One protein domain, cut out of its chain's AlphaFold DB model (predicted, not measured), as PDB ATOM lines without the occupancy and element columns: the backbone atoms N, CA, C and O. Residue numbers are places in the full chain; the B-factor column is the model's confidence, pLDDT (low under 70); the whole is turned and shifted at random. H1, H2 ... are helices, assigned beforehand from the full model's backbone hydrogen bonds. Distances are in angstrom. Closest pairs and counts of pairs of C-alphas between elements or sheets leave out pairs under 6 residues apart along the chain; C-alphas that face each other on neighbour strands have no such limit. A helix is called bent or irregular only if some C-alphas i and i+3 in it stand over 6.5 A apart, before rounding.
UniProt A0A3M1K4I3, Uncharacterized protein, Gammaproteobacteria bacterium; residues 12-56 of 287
ATOM      1  N   SER A  12     -36.645  11.163  17.904       64.12
ATOM      2  CA  SER A  12     -36.739  10.389  19.147       64.12
ATOM      3  C   SER A  12     -36.198   8.968  18.938       64.12
ATOM      4  O   SER A  12     -36.229   8.442  17.823       64.12
ATOM      5  N   LEU A  13     -35.726   8.311  20.003       65.25
ATOM      6  CA  LEU A  13     -35.303   6.903  19.944       65.25
ATOM      7  C   LEU A  13     -36.375   6.029  19.264       65.25
ATOM      8  O   LEU A  13     -36.069   5.174  18.434       65.25
ATOM      9  N   THR A  14     -37.641   6.327  19.563       66.19
ATOM     10  CA  THR A  14     -38.821   5.733  18.936       66.19
ATOM     11  C   THR A  14     -38.891   6.034  17.437       66.19
ATOM     12  O   THR A  14     -39.073   5.114  16.653       66.19
ATOM     13  N   GLY A  15     -38.676   7.280  17.005       70.75
ATOM     14  CA  GLY A  15     -38.652   7.637  15.584       70.75
ATOM     15  C   GLY A  15     -37.524   6.956  14.798       70.75
ATOM     16  O   GLY A  15     -37.738   6.555  13.656       70.75
ATOM     17  N   LEU A  16     -36.350   6.754  15.411       73.50
ATOM     18  CA  LEU A  16     -35.233   6.021  14.799       73.50
ATOM     19  C   LEU A  16     -35.547   4.528  14.649       73.50
ATOM     20  O   LEU A  16     -35.281   3.949  13.595       73.50
ATOM     21  N   TYR A  17     -36.136   3.922  15.682       79.00
ATOM     22  CA  TYR A  17     -36.594   2.537  15.641       79.00
ATOM     23  C   TYR A  17     -37.674   2.342  14.569       79.00
ATOM     24  O   TYR A  17     -37.524   1.519  13.667       79.00
ATOM     25  N   THR A  18     -38.736   3.148  14.624       78.69
ATOM     26  CA  THR A  18     -39.873   3.067  13.706       78.69
ATOM     27  C   THR A  18     -39.455   3.364  12.262       78.69
ATOM     28  O   THR A  18     -39.867   2.649  11.356       78.69
ATOM     29  N   GLY A  19     -38.570   4.339  12.032       80.12
ATOM     30  CA  GLY A  19     -38.008   4.611  10.704       80.12
ATOM     31  C   GLY A  19     -37.218   3.436  10.125       80.12
ATOM     32  O   GLY A  19     -37.340   3.136   8.936       80.12
ATOM     33  N   HIS A  20     -36.449   2.725  10.959       83.62
ATOM     34  CA  HIS A  20     -35.758   1.505  10.533       83.62
ATOM     35  C   HIS A  20     -36.749   0.382  10.199       83.62
ATOM     36  O   HIS A  20     -36.589  -0.268   9.166       83.62
ATOM     37  N   VAL A  21     -37.783   0.186  11.029       85.12
ATOM     38  CA  VAL A  21     -38.878  -0.773  10.775       85.12
ATOM     39  C   VAL A  21     -39.577  -0.468   9.445       85.12
ATOM     40  O   VAL A  21     -39.759  -1.367   8.628       85.12
ATOM     41  N   TRP A  22     -39.886   0.796   9.152       88.00
ATOM     42  CA  TRP A  22     -40.476   1.172   7.864       88.00
ATOM     43  C   TRP A  22     -39.624   0.758   6.671       88.00
ATOM     44  O   TRP A  22     -40.154   0.280   5.673       88.00
ATOM     45  N   ALA A  23     -38.309   0.924   6.750       85.94
ATOM     46  CA  ALA A  23     -37.443   0.679   5.605       85.94
ATOM     47  C   ALA A  23     -37.232  -0.813   5.312       85.94
ATOM     48  O   ALA A  23     -37.124  -1.198   4.146       85.94
ATOM     49  N   ILE A  24     -37.187  -1.663   6.344       86.81
ATOM     50  CA  ILE A  24     -37.096  -3.120   6.152       86.81
ATOM     51  C   ILE A  24     -38.403  -3.710   5.604       86.81
ATOM     52  O   ILE A  24     -38.343  -4.681   4.857       86.81
ATOM     53  N   HIS A  25     -39.546  -3.083   5.907       85.94
ATOM     54  CA  HIS A  25     -40.881  -3.466   5.424       85.94
ATOM     55  C   HIS A  25     -41.308  -2.710   4.153       85.94
ATOM     56  O   HIS A  25     -42.457  -2.790   3.738       85.94
ATOM     57  N   GLY A  26     -40.405  -1.946   3.522       85.38
ATOM     58  CA  GLY A  26     -40.682  -1.250   2.254       85.38
ATOM     59  C   GLY A  26     -41.658  -0.066   2.345       85.38
ATOM     60  O   GLY A  26     -42.085   0.463   1.323       85.38
ATOM     61  N   LEU A  27     -41.987   0.395   3.553       86.56
ATOM     62  CA  LEU A  27     -42.910   1.508   3.811       86.56
ATOM     63  C   LEU A  27     -42.250   2.888   3.636       86.56
ATOM     64  O   LEU A  27     -42.930   3.916   3.573       86.56
ATOM     65  N   THR A  28     -40.922   2.907   3.527       84.75
ATOM     66  CA  THR A  28     -40.092   4.060   3.159       84.75
ATOM     67  C   THR A  28     -38.880   3.568   2.344       84.75
ATOM     68  O   THR A  28     -38.524   2.391   2.462       84.75
ATOM     69  N   PRO A  29     -38.230   4.400   1.502       81.56
ATOM     70  CA  PRO A  29     -37.056   3.976   0.737       81.56
ATOM     71  C   PRO A  29     -35.961   3.375   1.629       81.56
ATOM     72  O   PRO A  29     -35.667   3.901   2.699       81.56
ATOM     73  N   LYS A  30     -35.285   2.305   1.181       74.69
ATOM     74  CA  LYS A  30     -34.241   1.614   1.976       74.69
ATOM     75  C   LYS A  30     -33.095   2.537   2.420       74.69
ATOM     76  O   LYS A  30     -32.516   2.337   3.490       74.69
ATOM     77  N   GLY A  31     -32.805   3.568   1.620       69.44
ATOM     78  CA  GLY A  31     -31.831   4.619   1.935       69.44
ATOM     79  C   GLY A  31     -32.199   5.486   3.145       69.44
ATOM     80  O   GLY A  31     -31.344   6.198   3.652       69.44
ATOM     81  N   ALA A  32     -33.432   5.387   3.651       70.94
ATOM     82  CA  ALA A  32     -33.880   6.087   4.850       70.94
ATOM     83  C   ALA A  32     -33.368   5.467   6.161       70.94
ATOM     84  O   ALA A  32     -33.524   6.064   7.227       70.94
ATOM     85  N   THR A  33     -32.776   4.265   6.111       73.69
ATOM     86  CA  THR A  33     -32.172   3.647   7.300       73.69
ATOM     87  C   THR A  33     -30.889   4.358   7.704       73.69
ATOM     88  O   THR A  33     -30.007   4.605   6.885       73.69
ATOM     89  N   THR A  34     -30.740   4.624   9.001       72.56
ATOM     90  CA  THR A  34     -29.487   5.124   9.574       72.56
ATOM     91  C   THR A  34     -28.759   4.007  10.320       72.56
ATOM     92  O   THR A  34     -29.371   3.054  10.810       72.56
ATOM     93  N   TRP A  35     -27.433   4.131  10.448       71.75
ATOM     94  CA  TRP A  35     -26.635   3.267  11.329       71.75
ATOM     95  C   TRP A  35     -27.210   3.238  12.752       71.75
ATOM     96  O   TRP A  35     -27.370   2.169  13.335       71.75
ATOM     97  N   LEU A  36     -27.592   4.404  13.280       74.00
ATOM     98  CA  LEU A  36     -28.140   4.516  14.625       74.00
ATOM     99  C   LEU A  36     -29.488   3.789  14.753       74.00
ATOM    100  O   LEU A  36     -29.664   3.027  15.696       74.00
ATOM    101  N   GLY A  37     -30.401   3.940  13.786       74.19
ATOM    102  CA  GLY A  37     -31.669   3.197  13.764       74.19
ATOM    103  C   GLY A  37     -31.463   1.679  13.744       74.19
ATOM    104  O   GLY A  37     -32.143   0.945  14.464       74.19
ATOM    105  N   ARG A  38     -30.442   1.212  13.014       79.75
ATOM    106  CA  ARG A  38     -30.030  -0.195  13.018       79.75
ATOM    107  C   ARG A  38     -29.565  -0.633  14.409       79.75
ATOM    108  O   ARG A  38     -30.057  -1.642  14.901       79.75
ATOM    109  N   CYS A  39     -28.673   0.115  15.058       79.81
ATOM    110  CA  CYS A  39     -28.202  -0.205  16.411       79.81
ATOM    111  C   CYS A  39     -29.338  -0.249  17.434       79.81
ATOM    112  O   CYS A  39     -29.398  -1.179  18.234       79.81
ATOM    113  N   VAL A  40     -30.249   0.726  17.384       79.81
ATOM    114  CA  VAL A  40     -31.415   0.786  18.274       79.81
ATOM    115  C   VAL A  40     -32.285  -0.457  18.104       79.81
ATOM    116  O   VAL A  40     -32.634  -1.089  19.098       79.81
ATOM    117  N   ARG A  41     -32.578  -0.867  16.862       80.62
ATOM    118  CA  ARG A  41     -33.316  -2.112  16.611       80.62
ATOM    119  C   ARG A  41     -32.571  -3.328  17.151       80.62
ATOM    120  O   ARG A  41     -33.160  -4.092  17.900       80.62
ATOM    121  N   TRP A  42     -31.289  -3.488  16.826       82.75
ATOM    122  CA  TRP A  42     -30.492  -4.625  17.305       82.75
ATOM    123  C   TRP A  42     -30.459  -4.725  18.834       82.75
ATOM    124  O   TRP A  42     -30.535  -5.828  19.365       82.75
ATOM    125  N   GLY A  43     -30.398  -3.594  19.540       81.00
ATOM    126  CA  GLY A  43     -30.468  -3.569  21.003       81.00
ATOM    127  C   GLY A  43     -31.837  -3.967  21.565       81.00
ATOM    128  O   GLY A  43     -31.903  -4.561  22.638       81.00
ATOM    129  N   LEU A  44     -32.927  -3.673  20.846       80.62
ATOM    130  CA  LEU A  44     -34.297  -3.984  21.272       80.62
ATOM    131  C   LEU A  44     -34.771  -5.384  20.850       80.62
ATOM    132  O   LEU A  44     -35.635  -5.950  21.519       80.62
ATOM    133  N   MET A  45     -34.189  -5.964  19.796       81.75
ATOM    134  CA  MET A  45     -34.590  -7.264  19.243       81.75
ATOM    135  C   MET A  45     -34.652  -8.400  20.280       81.75
ATOM    136  O   MET A  45     -35.647  -9.121  20.270       81.75
ATOM    137  N   PRO A  46     -33.678  -8.584  21.199       81.25
ATOM    138  CA  PRO A  46     -33.759  -9.662  22.189       81.25
ATOM    139  C   PRO A  46     -34.954  -9.507  23.137       81.25
ATOM    140  O   PRO A  46     -35.646 -10.479  23.438       81.25
ATOM    141  N   ALA A  47     -35.224  -8.278  23.585       75.88
ATOM    142  CA  ALA A  47     -36.368  -7.987  24.441       75.88
ATOM    143  C   ALA A  47     -37.688  -8.202  23.690       75.88
ATOM    144  O   ALA A  47     -38.626  -8.763  24.249       75.88
ATOM    145  N   GLU A  48     -37.754  -7.802  22.419       77.00
ATOM    146  CA  GLU A  48     -38.928  -8.019  21.578       77.00
ATOM    147  C   GLU A  48     -39.203  -9.507  21.327       77.00
ATOM    148  O   GLU A  48     -40.331  -9.948  21.523       77.00
ATOM    149  N   GLN A  49     -38.183 -10.297  20.982       82.25
ATOM    150  CA  GLN A  49     -38.321 -11.746  20.784       82.25
ATOM    151  C   GLN A  49     -38.789 -12.450  22.060       82.25
ATOM    152  O   GLN A  49     -39.628 -13.346  22.007       82.25
ATOM    153  N   MET A  50     -38.286 -12.022  23.220       77.75
ATOM    154  CA  MET A  50     -38.741 -12.530  24.511       77.75
ATOM    155  C   MET A  50     -40.211 -12.162  24.766       77.75
ATOM    156  O   MET A  50     -41.005 -13.016  25.155       77.75
ATOM    157  N   MET A  51     -40.599 -10.909  24.511       72.38
ATOM    158  CA  MET A  51     -41.991 -10.467  24.654       72.38
ATOM    159  C   MET A  51     -42.938 -11.225  23.720       72.38
ATOM    160  O   MET A  51     -44.037 -11.603  24.130       72.38
ATOM    161  N   GLU A  52     -42.507 -11.500  22.494       78.19
ATOM    162  CA  GLU A  52     -43.281 -12.270  21.532       78.19
ATOM    163  C   GLU A  52     -43.405 -13.737  21.959       78.19
ATOM    164  O   GLU A  52     -44.512 -14.271  21.976       78.19
ATOM    165  N   ALA A  53     -42.313 -14.371  22.389       79.12
ATOM    166  CA  ALA A  53     -42.319 -15.772  22.799       79.12
ATOM    167  C   ALA A  53     -43.186 -16.034  24.043       79.12
ATOM    168  O   ALA A  53     -43.913 -17.026  24.090       79.12
ATOM    169  N   PHE A  54     -43.129 -15.155  25.049       73.06
ATOM    170  CA  PHE A  54     -43.838 -15.362  26.318       73.06
ATOM    171  C   PHE A  54     -45.239 -14.745  26.357       73.06
ATOM    172  O   PHE A  54     -46.113 -15.263  27.053       73.06
ATOM    173  N   TYR A  55     -45.466 -13.646  25.633       66.38
ATOM    174  CA  TYR A  55     -46.720 -12.889  25.697       66.38
ATOM    175  C   TYR A  55     -47.431 -12.750  24.346       66.38
ATOM    176  O   TYR A  55     -48.545 -12.228  24.309       66.38
ATOM    177  N   GLY A  56     -46.834 -13.215  23.243       69.06
ATOM    178  CA  GLY A  56     -47.422 -13.126  21.902       69.06
ATOM    179  C   GLY A  56     -47.500 -11.701  21.352       69.06
ATOM    180  O   GLY A  56     -48.329 -11.443  20.484       69.06
TER     181      GLY A  56
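This is residues 12 to 56 of the 287 residues of an uncharacterized protein of Gammaproteobacteria bacterium (UniProt A0A3M1K4I3). Two helices pack crosswise: the shorter H1 crosses H2a, the first arm of the longer, bent H2, nearly at a right angle, and residues 49 to 55 of the second arm, H2b, stick out free of the rest. A loop joins the two helices at the other end. The printed part has 45 residues with two named helices and no named strand, all helix in class, and is only just compact, close to loose, with a radius of gyration of the C-alphas of 11.3 A. It is elongated, spanning 33 by 18 by 14 A.

H1, residues 13 to 24, is 17.1 A long and begins at C-alpha 13 (-35.303, 6.903, 19.944). H2, residues 35 to 55, was assigned as one helix by its hydrogen bonds but is bent: C-alphas 43 and 46 are 7.0 A apart. Its arms are H2a, residues 35 to 43, 12.5 A, and H2b, residues 46 to 55, 13.8 A, ending at C-alpha 55 (-46.720, -12.889, 25.697).

H1 and H2a touch, about perpendicular at 82 degrees; their closest C-alphas, those of Leu 16 and Gly 37, are 4.7 A apart. H2a and H2b stand at a steep tilt of 42 degrees. H1 and H2b are apart. In H1, H2a and H2b every O i to N i+4 pair is within hydrogen-bond range.

The C-alphas farthest apart, those of Gly 31 and Phe 54, are 33.7 A apart. The printed part has no cut, and the link from H1 to H2 is short, with 10 residues. Confidence is under 70 at residues 12 to 14, 31 and 55 to 56.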